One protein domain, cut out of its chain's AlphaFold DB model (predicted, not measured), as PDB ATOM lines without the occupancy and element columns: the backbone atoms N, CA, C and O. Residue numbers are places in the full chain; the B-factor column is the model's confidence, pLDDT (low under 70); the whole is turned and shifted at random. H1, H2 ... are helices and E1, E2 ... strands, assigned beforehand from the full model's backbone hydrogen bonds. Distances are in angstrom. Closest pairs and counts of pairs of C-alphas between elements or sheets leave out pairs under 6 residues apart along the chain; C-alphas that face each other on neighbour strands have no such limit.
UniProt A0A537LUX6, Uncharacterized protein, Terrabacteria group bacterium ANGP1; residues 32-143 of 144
ATOM      1  N   PRO A  32      79.227 110.213 205.431       94.00
ATOM      2  CA  PRO A  32      79.937 111.473 205.645       94.00
ATOM      3  C   PRO A  32      81.181 111.585 204.758       94.00
ATOM      4  O   PRO A  32      81.933 110.625 204.649       94.00
ATOM      5  N   MET A  33      81.471 112.768 204.210       92.12
ATOM      6  CA  MET A  33      82.671 112.986 203.379       92.12
ATOM      7  C   MET A  33      83.978 112.670 204.124       92.12
ATOM      8  O   MET A  33      84.929 112.173 203.528       92.12
ATOM      9  N   GLN A  34      84.008 112.906 205.438       89.69
ATOM     10  CA  GLN A  34      85.181 112.691 206.291       89.69
ATOM     11  C   GLN A  34      85.677 111.236 206.301       89.69
ATOM     12  O   GLN A  34      86.856 110.994 206.540       89.69
ATOM     13  N   VAL A  35      84.808 110.260 206.021       90.50
ATOM     14  CA  VAL A  35      85.205 108.844 206.059       90.50
ATOM     15  C   VAL A  35      86.214 108.478 204.968       90.50
ATOM     16  O   VAL A  35      86.914 107.481 205.103       90.50
ATOM     17  N   LEU A  36      86.286 109.271 203.892       90.56
ATOM     18  CA  LEU A  36      87.191 109.046 202.760       90.56
ATOM     19  C   LEU A  36      88.660 109.270 203.129       90.56
ATOM     20  O   LEU A  36      89.541 108.662 202.533       90.56
ATOM     21  N   THR A  37      88.921 110.140 204.104       89.00
ATOM     22  CA  THR A  37      90.277 110.563 204.480       89.00
ATOM     23  C   THR A  37      90.702 110.042 205.851       89.00
ATOM     24  O   THR A  37      91.804 110.327 206.324       89.00
ATOM     25  N   GLU A  38      89.846 109.252 206.499       87.06
ATOM     26  CA  GLU A  38      90.110 108.660 207.805       87.06
ATOM     27  C   GLU A  38      91.347 107.744 207.758       87.06
ATOM     28  O   GLU A  38      91.461 106.858 206.913       87.06
ATOM     29  N   GLY A  39      92.301 107.966 208.670       85.56
ATOM     30  CA  GLY A  39      93.555 107.201 208.732       85.56
ATOM     31  C   GLY A  39      94.626 107.614 207.710       85.56
ATOM     32  O   GLY A  39      95.727 107.050 207.717       85.56
ATOM     33  N   LEU A  40      94.341 108.605 206.862       88.81
ATOM     34  CA  LEU A  40      95.317 109.206 205.955       88.81
ATOM     35  C   LEU A  40      96.023 110.396 206.603       88.81
ATOM     36  O   LEU A  40      95.575 110.962 207.601       88.81
ATOM     37  N   ARG A  41      97.153 110.783 206.013       89.94
ATOM     38  CA  ARG A  41      97.918 111.960 206.420       89.94
ATOM     39  C   ARG A  41      97.678 113.081 205.432       89.94
ATOM     40  O   ARG A  41      97.855 112.889 204.234       89.94
ATOM     41  N   GLU A  42      97.299 114.235 205.951       90.75
ATOM     42  CA  GLU A  42      97.145 115.451 205.163       90.75
ATOM     43  C   GLU A  42      98.515 115.994 204.738       90.75
ATOM     44  O   GLU A  42      99.465 116.032 205.527       90.75
ATOM     45  N   VAL A  43      98.605 116.400 203.477       88.06
ATOM     46  CA  VAL A  43      99.718 117.139 202.894       88.06
ATOM     47  C   VAL A  43      99.177 118.506 202.508       88.06
ATOM     48  O   VAL A  43      98.218 118.611 201.745       88.06
ATOM     49  N   HIS A  44      99.792 119.550 203.054       74.38
ATOM     50  CA  HIS A  44      99.394 120.916 202.760       74.38
ATOM     51  C   HIS A  44      99.750 121.253 201.310       74.38
ATOM     52  O   HIS A  44     100.925 121.214 200.941       74.38
ATOM     53  N   VAL A  45      98.742 121.579 200.504       73.94
ATOM     54  CA  VAL A  45      98.944 122.107 199.155       73.94
ATOM     55  C   VAL A  45      99.046 123.620 199.285       73.94
ATOM     56  O   VAL A  45      98.166 124.251 199.869       73.94
ATOM     57  N   THR A  46     100.141 124.208 198.803       57.31
ATOM     58  CA  THR A  46     100.318 125.664 198.842       57.31
ATOM     59  C   THR A  46      99.187 126.348 198.075       57.31
ATOM     60  O   THR A  46      98.909 126.029 196.922       57.31
ATOM     61  N   ASP A  47      98.518 127.247 198.786       60.28
ATOM     62  CA  ASP A  47      97.256 127.902 198.449       60.28
ATOM     63  C   ASP A  47      97.427 128.850 197.243       60.28
ATOM     64  O   ASP A  47      97.845 129.992 197.410       60.28
ATOM     65  N   GLU A  48      97.114 128.395 196.026       50.16
ATOM     66  CA  GLU A  48      96.925 129.266 194.856       50.16
ATOM     67  C   GLU A  48      95.722 128.780 194.034       50.16
ATOM     68  O   GLU A  48      95.776 127.754 193.358       50.16
ATOM     69  N   ASP A  49      94.613 129.519 194.152       55.28
ATOM     70  CA  ASP A  49      93.419 129.487 193.304       55.28
ATOM     71  C   ASP A  49      93.071 128.113 192.722       55.28
ATOM     72  O   ASP A  49      93.193 127.855 191.521       55.28
ATOM     73  N   ALA A  50      92.547 127.227 193.572       50.84
ATOM     74  CA  ALA A  50      92.101 125.897 193.169       50.84
ATOM     75  C   ALA A  50      90.815 125.917 192.319       50.84
ATOM     76  O   ALA A  50      89.895 125.155 192.581       50.84
ATOM     77  N   THR A  51      90.705 126.816 191.338       58.16
ATOM     78  CA  THR A  51      90.306 126.590 189.937       58.16
ATOM     79  C   THR A  51      89.960 127.930 189.281       58.16
ATOM     80  O   THR A  51      89.218 128.739 189.833       58.16
ATOM     81  N   SER A  52      90.389 128.137 188.034       60.31
ATOM     82  CA  SER A  52      89.990 129.261 187.170       60.31
ATOM     83  C   SER A  52      88.516 129.196 186.727       60.31
ATOM     84  O   SER A  52      88.160 129.558 185.607       60.31
ATOM     85  N   CYS A  53      87.609 128.747 187.600       71.25
ATOM     86  CA  CYS A  53      86.185 128.616 187.303       71.25
ATOM     87  C   CYS A  53      85.477 129.962 187.072       71.25
ATOM     88  O   CYS A  53      84.280 129.963 186.763       71.25
ATOM     89  N   GLY A  54      86.179 131.093 187.227       71.94
ATOM     90  CA  GLY A  54      85.622 132.437 187.072       71.94
ATOM     91  C   GLY A  54      84.546 132.754 188.111       71.94
ATOM     92  O   GLY A  54      83.628 133.520 187.831       71.94
ATOM     93  N   LEU A  55      84.613 132.119 189.285       78.88
ATOM     94  CA  LEU A  55      83.655 132.297 190.372       78.88
ATOM     95  C   LEU A  55      84.064 133.513 191.205       78.88
ATOM     96  O   LEU A  55      84.877 133.413 192.120       78.88
ATOM     97  N   ALA A  56      83.527 134.679 190.848       78.81
ATOM     98  CA  ALA A  56      83.836 135.925 191.539       78.81
ATOM     99  C   ALA A  56      83.505 135.825 193.039       78.81
ATOM    100  O   ALA A  56      82.390 135.463 193.412       78.81
ATOM    101  N   GLY A  57      84.477 136.161 193.890       79.25
ATOM    102  CA  GLY A  57      84.312 136.169 195.348       79.25
ATOM    103  C   GLY A  57      84.309 134.789 196.016       79.25
ATOM    104  O   GLY A  57      84.063 134.714 197.217       79.25
ATOM    105  N   VAL A  58      84.587 133.710 195.277       83.56
ATOM    106  CA  VAL A  58      84.691 132.356 195.835       83.56
ATOM    107  C   VAL A  58      86.157 131.987 195.979       83.56
ATOM    108  O   VAL A  58      86.869 131.863 194.986       83.56
ATOM    109  N   THR A  59      86.600 131.772 197.215       85.25
ATOM    110  CA  THR A  59      87.925 131.210 197.493       85.25
ATOM    111  C   THR A  59      87.793 129.714 197.739       85.25
ATOM    112  O   THR A  59      86.883 129.266 198.440       85.25
ATOM    113  N   LEU A  60      88.702 128.936 197.164       86.06
ATOM    114  CA  LEU A  60      88.725 127.482 197.268       86.06
ATOM    115  C   LEU A  60      89.977 127.063 198.032       86.06
ATOM    116  O   LEU A  60      91.026 127.673 197.863       86.06
ATOM    117  N   ALA A  61      89.851 126.040 198.865       85.94
ATOM    118  CA  ALA A  61      90.962 125.344 199.493       85.94
ATOM    119  C   ALA A  61      91.099 123.964 198.846       85.94
ATOM    120  O   ALA A  61      90.091 123.312 198.549       85.94
ATOM    121  N   ARG A  62      92.341 123.536 198.627       87.69
ATOM    122  CA  ARG A  62      92.669 122.190 198.168       87.69
ATOM    123  C   ARG A  62      93.481 121.492 199.243       87.69
ATOM    124  O   ARG A  62      94.501 122.016 199.674       87.69
ATOM    125  N   ASP A  63      93.068 120.276 199.562       89.06
ATOM    126  CA  ASP A  63      93.785 119.405 200.485       89.06
ATOM    127  C   ASP A  63      94.160 118.113 199.763       89.06
ATOM    128  O   ASP A  63      93.391 117.610 198.935       89.06
ATOM    129  N   ALA A  64      95.335 117.575 200.071       90.94
ATOM    130  CA  ALA A  64      95.806 116.293 199.564       90.94
ATOM    131  C   ALA A  64      96.020 115.325 200.730       90.94
ATOM    132  O   ALA A  64      96.487 115.720 201.797       90.94
ATOM    133  N   TRP A  65      95.714 114.043 200.530       92.06
ATOM    134  CA  TRP A  65      95.893 113.013 201.551       92.06
ATOM    135  C   TRP A  65      96.640 111.806 201.022       92.06
ATOM    136  O   TRP A  65      96.343 111.276 199.948       92.06
ATOM    137  N   VAL A  66      97.592 111.344 201.826       90.94
ATOM    138  CA  VAL A  66      98.467 110.220 201.507       90.94
ATOM    139  C   VAL A  66      98.310 109.102 202.528       90.94
ATOM    140  O   VAL A  66      98.071 109.332 203.718       90.94
ATOM    141  N   VAL A  67      98.500 107.867 202.073       87.00
ATOM    142  CA  VAL A  67      98.609 106.708 202.965       87.00
ATOM    143  C   VAL A  67      99.813 106.888 203.894       87.00
ATOM    144  O   VAL A  67     100.905 107.242 203.455       87.00
ATOM    145  N   SER A  68      99.625 106.607 205.186       82.25
ATOM    146  CA  SER A  68     100.594 106.930 206.245       82.25
ATOM    147  C   SER A  68     102.010 106.371 206.047       82.25
ATOM    148  O   SER A  68     102.969 106.979 206.519       82.25
ATOM    149  N   SER A  69     102.149 105.233 205.361       81.81
ATOM    150  CA  SER A  69     103.431 104.580 205.063       81.81
ATOM    151  C   SER A  69     104.180 105.176 203.863       81.81
ATOM    152  O   SER A  69     105.314 104.774 203.603       81.81
ATOM    153  N   ARG A  70     103.565 106.104 203.118       79.88
ATOM    154  CA  ARG A  70     104.139 106.716 201.913       79.88
ATOM    155  C   ARG A  70     104.851 108.034 202.227       79.88
ATOM    156  O   ARG A  70     104.725 108.610 203.307       79.88
ATOM    157  N   LEU A  71     105.614 108.508 201.244       82.31
ATOM    158  CA  LEU A  71     106.272 109.811 201.284       82.31
ATOM    159  C   LEU A  71     105.214 110.925 201.287       82.31
ATOM    160  O   LEU A  71     104.244 110.841 200.540       82.31
ATOM    161  N   LEU A  72     105.387 111.951 202.121       85.56
ATOM    162  CA  LEU A  72     104.442 113.067 202.259       85.56
ATOM    163  C   LEU A  72     104.735 114.147 201.218       85.56
ATOM    164  O   LEU A  72     105.475 115.091 201.493       85.56
ATOM    165  N   ASN A  73     104.182 114.003 200.023       84.75
ATOM    166  CA  ASN A  73     104.186 115.054 199.013       84.75
ATOM    167  C   ASN A  73     102.868 115.018 198.225       84.75
ATOM    168  O   ASN A  73     102.124 114.045 198.289       84.75
ATOM    169  N   GLU A  74     102.551 116.093 197.508       80.75
ATOM    170  CA  GLU A  74     101.319 116.178 196.707       80.75
ATOM    171  C   GLU A  74     101.310 115.203 195.516       80.75
ATOM    172  O   GLU A  74     100.260 114.784 195.030       80.75
ATOM    173  N   ASP A  75     102.488 114.778 195.060       83.38
ATOM    174  CA  ASP A  75     102.622 113.812 193.972       83.38
ATOM    175  C   ASP A  75     102.285 112.381 194.367       83.38
ATOM    176  O   ASP A  75     102.028 111.549 193.495       83.38
ATOM    177  N   SER A  76     102.226 112.106 195.669       85.19
ATOM    178  CA  SER A  76     101.851 110.814 196.220       85.19
ATOM    179  C   SER A  76     100.409 110.755 196.734       85.19
ATOM    180  O   SER A  76     100.016 109.741 197.326       85.19
ATOM    181  N   ALA A  77      99.623 111.818 196.519       88.44
ATOM    182  CA  ALA A  77      98.249 111.935 196.991       88.44
ATOM    183  C   ALA A  77      97.370 110.797 196.463       88.44
ATOM    184  O   ALA A  77      97.275 110.548 195.265       88.44
ATOM    185  N   SER A  78      96.712 110.094 197.381       89.75
ATOM    186  CA  SER A  78      95.716 109.070 197.048       89.75
ATOM    187  C   SER A  78      94.312 109.665 196.983       89.75
ATOM    188  O   SER A  78      93.467 109.190 196.229       89.75
ATOM    189  N   PHE A  79      94.091 110.738 197.744       91.75
ATOM    190  CA  PHE A  79      92.905 111.570 197.647       91.75
ATOM    191  C   PHE A  79      93.299 113.037 197.533       91.75
ATOM    192  O   PHE A  79      94.237 113.485 198.189       91.75
ATOM    193  N   GLU A  80      92.528 113.793 196.765       90.81
ATOM    194  CA  GLU A  80      92.529 115.255 196.801       90.81
ATOM    195  C   GLU A  80      91.101 115.743 197.020       90.81
ATOM    196  O   GLU A  80      90.155 115.162 196.486       90.81
ATOM    197  N   SER A  81      90.924 116.819 197.778       91.00
ATOM    198  CA  SER A  81      89.632 117.490 197.890       91.00
ATOM    199  C   SER A  81      89.680 118.927 197.461       91.00
ATOM    200  O   SER A  81      90.732 119.563 197.419       91.00
ATOM    201  N   VAL A  82      88.481 119.437 197.211       90.75
ATOM    202  CA  VAL A  82      88.232 120.856 197.080       90.75
ATOM    203  C   VAL A  82      87.118 121.256 198.032       90.75
ATOM    204  O   VAL A  82      86.017 120.695 198.016       90.75
ATOM    205  N   THR A  83      87.421 122.264 198.838       89.88
ATOM    206  CA  THR A  83      86.528 122.857 199.828       89.88
ATOM    207  C   THR A  83      86.312 124.323 199.479       89.88
ATOM    208  O   THR A  83      87.261 125.042 199.172       89.88
ATOM    209  N   VAL A  84      85.074 124.810 199.536       88.94
ATOM    210  CA  VAL A  84      84.819 126.255 199.462       88.94
ATOM    211  C   VAL A  84      85.213 126.875 200.804       88.94
ATOM    212  O   VAL A  84      84.769 126.419 201.857       88.94
ATOM    213  N   ARG A  85      86.062 127.912 200.803       85.94
ATOM    214  CA  ARG A  85      86.507 128.572 202.042       85.94
ATOM    215  C   ARG A  85      85.300 129.032 202.866       85.94
ATOM    216  O   ARG A  85      84.390 129.680 202.358       85.94
ATOM    217  N   GLY A  86      85.325 128.708 204.158       85.12
ATOM    218  CA  GLY A  86      84.222 128.966 205.090       85.12
ATOM    219  C   GLY A  86      83.245 127.796 205.241       85.12
ATOM    220  O   GLY A  86      82.421 127.812 206.156       85.12
ATOM    221  N   GLU A  87      83.350 126.762 204.407       88.25
ATOM    222  CA  GLU A  87      82.625 125.506 204.595       88.25
ATOM    223  C   GLU A  87      83.382 124.539 205.501       88.25
ATOM    224  O   GLU A  87      84.602 124.594 205.639       88.25
ATOM    225  N   LYS A  88      82.629 123.655 206.164       87.19
ATOM    226  CA  LYS A  88      83.170 122.683 207.127       87.19
ATOM    227  C   LYS A  88      83.510 121.335 206.497       87.19
ATOM    228  O   LYS A  88      83.984 120.441 207.191       87.19
ATOM    229  N   SER A  89      83.170 121.133 205.231       89.50
ATOM    230  CA  SER A  89      83.320 119.850 204.553       89.50
ATOM    231  C   SER A  89      83.640 120.076 203.081       89.50
ATOM    232  O   SER A  89      83.183 121.073 202.521       89.50
ATOM    233  N   PRO A  90      84.405 119.168 202.458       91.62
ATOM    234  CA  PRO A  90      84.742 119.284 201.052       91.62
ATOM    235  C   PRO A  90      83.504 119.112 200.174       91.62
ATOM    236  O   PRO A  90      82.668 118.242 200.421       91.62
ATOM    237  N   VAL A  91      83.434 119.911 199.110       92.94
ATOM    238  CA  VAL A  91      82.392 119.804 198.078       92.94
ATOM    239  C   VAL A  91      82.686 118.625 197.155       92.94
ATOM    240  O   VAL A  91      81.771 117.941 196.698       92.94
ATOM    241  N   ALA A  92      83.967 118.367 196.887       93.31
ATOM    242  CA  ALA A  92      84.420 117.288 196.024       93.31
ATOM    243  C   ALA A  92      85.654 116.601 196.612       93.31
ATOM    244  O   ALA A  92      86.541 117.271 197.133       93.31
ATOM    245  N   VAL A  93      85.719 115.276 196.489       93.56
ATOM    246  CA  VAL A  93      86.902 114.461 196.799       93.56
ATOM    247  C   VAL A  93      87.162 113.521 195.629       93.56
ATOM    248  O   VAL A  93      86.286 112.746 195.247       93.56
ATOM    249  N   VAL A  94      88.362 113.574 195.069       91.25
ATOM    250  CA  VAL A  94      88.837 112.672 194.021       91.25
ATOM    251  C   VAL A  94      89.726 111.617 194.661       91.25
ATOM    252  O   VAL A  94      90.642 111.958 195.401       91.25
ATOM    253  N   ALA A  95      89.457 110.349 194.368       91.25
ATOM    254  CA  ALA A  95      90.333 109.226 194.671       91.25
ATOM    255  C   ALA A  95      91.141 108.856 193.423       91.25
ATOM    256  O   ALA A  95      90.570 108.693 192.336       91.25
ATOM    257  N   TYR A  96      92.449 108.694 193.584       88.88
ATOM    258  CA  TYR A  96      93.377 108.341 192.515       88.88
ATOM    259  C   TYR A  96      93.780 106.870 192.574       88.88
ATOM    260  O   TYR A  96      93.695 106.225 193.612       88.88
ATOM    261  N   ASP A  97      94.232 106.336 191.448       86.06
ATOM    262  CA  ASP A  97      94.843 105.015 191.369       86.06
ATOM    263  C   ASP A  97      96.144 104.994 192.179       86.06
ATOM    264  O   ASP A  97      97.052 105.789 191.953       86.06
ATOM    265  N   GLU A  98      96.249 104.076 193.133       82.06
ATOM    266  CA  GLU A  98      97.409 103.982 194.013       82.06
ATOM    267  C   GLU A  98      98.690 103.511 193.323       82.06
ATOM    268  O   GLU A  98      99.780 103.810 193.829       82.06
ATOM    269  N   GLU A  99      98.568 102.796 192.201       83.12
ATOM    270  CA  GLU A  99      99.682 102.412 191.330       83.12
ATOM    271  C   GLU A  99     100.060 103.565 190.389       83.12
ATOM    272  O   GLU A  99     101.205 103.684 189.949       83.12
ATOM    273  N   ARG A 100      99.089 104.434 190.082       83.06
ATOM    274  CA  ARG A 100      99.210 105.541 189.130       83.06
ATOM    275  C   ARG A 100      98.580 106.811 189.705       83.06
ATOM    276  O   ARG A 100      97.560 107.265 189.201       83.06
ATOM    277  N   LEU A 101      99.232 107.423 190.698       76.75
ATOM    278  CA  LEU A 101      98.720 108.481 191.606       76.75
ATOM    279  C   LEU A 101      98.131 109.758 190.971       76.75
ATOM    280  O   LEU A 101      97.657 110.639 191.673       76.75
ATOM    281  N   LYS A 102      98.121 109.870 189.640       82.31
ATOM    282  CA  LYS A 102      97.490 110.960 188.879       82.31
ATOM    283  C   LYS A 102      96.341 110.483 187.976       82.31
ATOM    284  O   LYS A 102      95.840 111.251 187.159       82.31
ATOM    285  N   VAL A 103      95.930 109.219 188.077       87.06
ATOM    286  CA  VAL A 103      94.804 108.643 187.330       87.06
ATOM    287  C   VAL A 103      93.572 108.641 188.234       87.06
ATOM    288  O   VAL A 103      93.528 107.859 189.181       87.06
ATOM    289  N   PRO A 104      92.578 109.512 187.996       87.75
ATOM    290  CA  PRO A 104      91.381 109.557 188.827       87.75
ATOM    291  C   PRO A 104      90.525 108.300 188.620       87.75
ATOM    292  O   PRO A 104      90.212 107.925 187.487       87.75
ATOM    293  N   LEU A 105      90.121 107.663 189.719       89.06
ATOM    294  CA  LEU A 105      89.284 106.460 189.719       89.06
ATOM    295  C   LEU A 105      87.839 106.764 190.097       89.06
ATOM    296  O   LEU A 105      86.911 106.273 189.446       89.06
ATOM    297  N   VAL A 106      87.661 107.571 191.144       91.56
ATOM    298  CA  VAL A 106      86.353 107.877 191.723       91.56
ATOM    299  C   VAL A 106      86.294 109.343 192.134       91.56
ATOM    300  O   VAL A 106      87.241 109.868 192.708       91.56
ATOM    301  N   LEU A 107      85.168 109.996 191.866       92.94
ATOM    302  CA  LEU A 107      84.846 111.336 192.349       92.94
ATOM    303  C   LEU A 107      83.619 111.257 193.258       92.94
ATOM    304  O   LEU A 107      82.544 110.833 192.828       92.94
ATOM    305  N   TYR A 108      83.780 111.724 194.489       95.06
ATOM    306  CA  TYR A 108      82.727 111.888 195.484       95.06
ATOM    307  C   TYR A 108      82.324 113.352 195.564       95.06
ATOM    308  O   TYR A 108      83.186 114.231 195.569       95.06
ATOM    309  N   ILE A 109      81.022 113.618 195.635       95.56
ATOM    310  CA  ILE A 109      80.493 114.983 195.627       95.56
ATOM    311  C   ILE A 109      79.467 115.163 196.740       95.56
ATOM    312  O   ILE A 109      78.505 114.394 196.837       95.56
ATOM    313  N   ASP A 110      79.609 116.240 197.501       94.81
ATOM    314  CA  ASP A 110      78.571 116.809 198.354       94.81
ATOM    315  C   ASP A 110      77.970 118.051 197.685       94.81
ATOM    316  O   ASP A 110      78.349 119.195 197.945       94.81
ATOM    317  N   ILE A 111      77.010 117.833 196.787       91.00
ATOM    318  CA  ILE A 111      76.434 118.929 196.011       91.00
ATOM    319  C   ILE A 111      75.541 119.834 196.866       91.00
ATOM    320  O   ILE A 111      75.276 120.965 196.482       91.00
ATOM    321  N   VAL A 112      75.081 119.350 198.023       88.50
ATOM    322  CA  VAL A 112      74.147 120.070 198.901       88.50
ATOM    323  C   VAL A 112      74.889 120.801 200.031       88.50
ATOM    324  O   VAL A 112      74.328 121.701 200.644       88.50
ATOM    325  N   GLY A 113      76.150 120.457 200.306       86.56
ATOM    326  CA  GLY A 113      76.971 121.123 201.323       86.56
ATOM    327  C   GLY A 113      76.630 120.727 202.757       86.56
ATOM    328  O   GLY A 113      76.721 121.551 203.667       86.56
ATOM    329  N   LYS A 114      76.185 119.483 202.974       90.38
ATOM    330  CA  LYS A 114      75.766 118.973 204.298       90.38
ATOM    331  C   LYS A 114      76.769 118.004 204.932       90.38
ATOM    332  O   LYS A 114      76.437 117.314 205.897       90.38
ATOM    333  N   GLY A 115      77.979 117.945 204.394       92.38
ATOM    334  CA  GLY A 115      79.057 117.047 204.790       92.38
ATOM    335  C   GLY A 115      78.829 115.591 204.397       92.38
ATOM    336  O   GLY A 115      79.445 114.706 204.992       92.38
ATOM    337  N   LYS A 116      77.937 115.311 203.438       95.31
ATOM    338  CA  LYS A 116      77.564 113.944 203.038       95.31
ATOM    339  C   LYS A 116      77.732 113.728 201.547       95.31
ATOM    340  O   LYS A 116      77.424 114.601 200.746       95.31
ATOM    341  N   ILE A 117      78.124 112.517 201.177       95.12
ATOM    342  CA  ILE A 117      78.206 112.107 199.781       95.12
ATOM    343  C   ILE A 117      76.793 112.094 199.204       95.12
ATOM    344  O   ILE A 117      75.908 111.381 199.672       95.12
ATOM    345  N   THR A 118      76.588 112.883 198.161       95.00
ATOM    346  CA  THR A 118      75.327 112.959 197.413       95.00
ATOM    347  C   THR A 118      75.436 112.275 196.059       95.00
ATOM    348  O   THR A 118      74.453 111.725 195.575       95.00
ATOM    349  N   HIS A 119      76.632 112.280 195.464       93.75
ATOM    350  CA  HIS A 119      76.903 111.664 194.172       93.75
ATOM    351  C   HIS A 119      78.270 110.983 194.182       93.75
ATOM    352  O   HIS A 119      79.201 111.445 194.846       93.75
ATOM    353  N   VAL A 120      78.374 109.903 193.409       92.75
ATOM    354  CA  VAL A 120      79.609 109.157 193.171       92.75
ATOM    355  C   VAL A 120      79.726 108.904 191.673       92.75
ATOM    356  O   VAL A 120      78.795 108.383 191.061       92.75
ATOM    357  N   TYR A 121      80.862 109.268 191.091       90.62
ATOM    358  CA  TYR A 121      81.210 108.986 189.699       90.62
ATOM    359  C   TYR A 121      82.432 108.077 189.680       90.62
ATOM    360  O   TYR A 121      83.386 108.335 190.405       90.62
ATOM    361  N   GLY A 122      82.419 107.028 188.860       86.75
ATOM    362  CA  GLY A 122      83.544 106.109 188.696       86.75
ATOM    363  C   GLY A 122      83.801 105.795 187.225       86.75
ATOM    364  O   GLY A 122      82.922 105.985 186.387       86.75
ATOM    365  N   GLY A 123      84.997 105.293 186.909       71.06
ATOM    366  CA  GLY A 123      85.303 104.782 185.566       71.06
ATOM    367  C   GLY A 123      85.749 105.840 184.551       71.06
ATOM    368  O   GLY A 123      85.507 105.686 183.356       71.06
ATOM    369  N   GLY A 124      86.401 106.914 185.006       68.69
ATOM    370  CA  GLY A 124      87.162 107.832 184.149       68.69
ATOM    371  C   GLY A 124      86.368 108.954 183.467       68.69
ATOM    372  O   GLY A 124      86.980 109.878 182.940       68.69
ATOM    373  N   SER A 125      85.033 108.919 183.489       80.19
ATOM    374  CA  SER A 125      84.192 110.043 183.042       80.19
ATOM    375  C   SER A 125      83.653 110.809 184.245       80.19
ATOM    376  O   SER A 125      82.672 110.399 184.865       80.19
ATOM    377  N   PHE A 126      84.305 111.923 184.571       86.44
ATOM    378  CA  PHE A 126      83.941 112.784 185.695       86.44
ATOM    379  C   PHE A 126      83.374 114.117 185.193       86.44
ATOM    380  O   PHE A 126      83.880 114.646 184.199       86.44
ATOM    381  N   PRO A 127      82.354 114.690 185.860       88.62
ATOM    382  CA  PRO A 127      81.978 116.080 185.620       88.62
ATOM    383  C   PRO A 127      83.167 117.003 185.896       88.62
ATOM    384  O   PRO A 127      84.026 116.697 186.728       88.62
ATOM    385  N   SER A 128      83.208 118.157 185.227       87.56
ATOM    386  CA  SER A 128      84.254 119.129 185.534       87.56
ATOM    387  C   SER A 128      84.054 119.681 186.947       87.56
ATOM    388  O   SER A 128      82.931 119.974 187.369       87.56
ATOM    389  N   LEU A 129      85.151 119.885 187.678       85.44
ATOM    390  CA  LEU A 129      85.098 120.456 189.026       85.44
ATOM    391  C   LEU A 129      84.372 121.816 189.046       85.44
ATOM    392  O   LEU A 129      83.599 122.095 189.958       85.44
ATOM    393  N   CYS A 130      84.539 122.634 188.002       87.69
ATOM    394  CA  CYS A 130      83.844 123.916 187.893       87.69
ATOM    395  C   CYS A 130      82.325 123.793 187.769       87.69
ATOM    396  O   CYS A 130      81.602 124.638 188.295       87.69
ATOM    397  N   GLU A 131      81.816 122.781 187.068       89.62
ATOM    398  CA  GLU A 131      80.371 122.540 186.995       89.62
ATOM    399  C   GLU A 131      79.818 122.096 188.345       89.62
ATOM    400  O   GLU A 131      78.771 122.592 188.765       89.62
ATOM    401  N   VAL A 132      80.555 121.232 189.046       91.25
ATOM    402  CA  VAL A 132      80.204 120.776 190.394       91.25
ATOM    403  C   VAL A 132      80.119 121.958 191.358       91.25
ATOM    404  O   VAL A 132      79.095 122.137 192.012       91.25
ATOM    405  N   LEU A 133      81.144 122.815 191.389       90.56
ATOM    406  CA  LEU A 133      81.179 123.995 192.257       90.56
ATOM    407  C   LEU A 133      80.059 124.993 191.932       90.56
ATOM    408  O   LEU A 133      79.386 125.478 192.840       90.56
ATOM    409  N   ARG A 134      79.799 125.274 190.647       90.69
ATOM    410  CA  ARG A 134      78.693 126.160 190.234       90.69
ATOM    411  C   ARG A 134      77.339 125.637 190.685       90.69
ATOM    412  O   ARG A 134      76.497 126.416 191.131       90.69
ATOM    413  N   LEU A 135      77.110 124.337 190.523       91.19
ATOM    414  CA  LEU A 135      75.854 123.719 190.916       91.19
ATOM    415  C   LEU A 135      75.697 123.724 192.441       91.19
ATOM    416  O   LEU A 135      74.632 124.100 192.922       91.19
ATOM    417  N   HIS A 136      76.756 123.394 193.181       92.25
ATOM    418  CA  HIS A 136      76.770 123.452 194.640       92.25
ATOM    419  C   HIS A 136      76.400 124.852 195.165       92.25
ATOM    420  O   HIS A 136      75.447 125.000 195.928       92.25
ATOM    421  N   LEU A 137      77.082 125.899 194.685       91.00
ATOM    422  CA  LEU A 137      76.824 127.279 195.113       91.00
ATOM    423  C   LEU A 137      75.391 127.727 194.790       91.00
ATOM    424  O   LEU A 137      74.721 128.313 195.637       91.00
ATOM    425  N   ARG A 138      74.886 127.384 193.598       90.81
ATOM    426  CA  ARG A 138      73.506 127.694 193.199       90.81
ATOM    427  C   ARG A 138      72.479 127.041 194.124       90.81
ATOM    428  O   ARG A 138      71.498 127.677 194.490       90.81
ATOM    429  N   LEU A 139      72.668 125.767 194.471       89.25
ATOM    430  CA  LEU A 139      71.748 125.051 195.361       89.25
ATOM    431  C   LEU A 139      71.780 125.626 196.780       89.25
ATOM    432  O   LEU A 139      70.737 125.746 197.423       89.25
ATOM    433  N   LYS A 140      72.957 126.050 197.241       86.25
ATOM    434  CA  LYS A 140      73.124 126.701 198.540       86.25
ATOM    435  C   LYS A 140      72.369 128.030 198.628       86.25
ATOM    436  O   LYS A 140      71.678 128.268 199.616       86.25
ATOM    437  N   GLU A 141      72.430 128.865 197.589       83.94
ATOM    438  CA  GLU A 141      71.658 130.120 197.510       83.94
ATOM    439  C   GLU A 141      70.138 129.893 197.559       83.94
ATOM    440  O   GLU A 141      69.391 130.757 198.014       83.94
ATOM    441  N   GLN A 142      69.674 128.719 197.126       83.50
ATOM    442  CA  GLN A 142      68.261 128.333 197.128       83.50
ATOM    443  C   GLN A 142      67.791 127.721 198.462       83.50
ATOM    444  O   GLN A 142      66.611 127.393 198.590       83.50
ATOM    445  N   GLY A 143      68.674 127.593 199.462       73.00
ATOM    446  CA  GLY A 143      68.341 127.089 200.800       73.00
ATOM    447  C   GLY A 143      68.229 125.564 200.904       73.00
ATOM    448  O   GLY A 143      67.430 125.073 201.703       73.00
TER     449      GLY A 143
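Overview. This is residues 32 to 143 of the 144 residues of an uncharacterized protein of Terrabacteria group bacterium ANGP1 (UniProt A0A537LUX6). One strongly twisted sheet of six antiparallel strands forms the body, with the helix H2 packed by its residues 129 to 137 near strands E3, E4 and E5 and the four-residue H1 grazing the sheet. A long loop, residues 45 to 59, joins E1 to E2. The 112 printed residues run H1, E1 to E6, H2, with sheet order E1 - E2 - E3 - E4 - E5 - E6; the class is mixed, helices and strands, with 51 residues, under half, in named elements. The whole is compact, radius of gyration of the C-alphas 13.6 A, and only just elongated, spanning 43 by 28 by 23 A.

Arrangement. Look first at E3, residues 79 to 84, and E2, residues 60 to 67, an antiparallel hairpin at 159 degrees with N 61 and O 83 2.8 A apart. Beside E2 is edge strand E1, residues 40 to 44, its hairpin partner at 137 degrees; N 43 and O 64 are 2.8 A apart. Beyond E3 come the hairpins E3 with E4, residues 92 to 96, N 94 and O 80 at 2.8 A; E4 with E5, residues 104 to 109, N 95 and O 106 at 2.8 A; and E5 with edge strand E6, residues 119 to 122, N 107 and O 121 at 2.8 A. E1 to E6 form a meander, each strand the antiparallel neighbour of the one before. H2, residues 129 to 141, is on the sheet at a height of 6.9 A, only just over none of the strands: 2 of its C-alphas fall on E4. Its closest C-alpha pair with E4 is Leu 129 and Ala 92, 7.7 A. H1, residues 33 to 36, only grazes the sheet and is apart from H2. Every O i to N i+4 pair of H2 is within hydrogen-bond range; H1 is too short for one.

Along the chain. Find C-alpha 60 at (88.725, 127.482, 197.268); from there E2 runs 23.7 A. E3 spans 16.9 A, E5 13.9 A, E4 13.1 A, E1 12.8 A, E6 10.2 A and H1 6.0 A. H2 runs 18.6 A to C-alpha 141 at (71.658, 130.120, 197.510).

Size, cuts and confidence. The farthest C-alphas, Ser 69 and Gln 142, are 43.2 A apart. The printed part has no cut; its long links are E1 to E2 and E2 to E3. Look for pLDDT under 70 at residues 46 to 52 and residue 124.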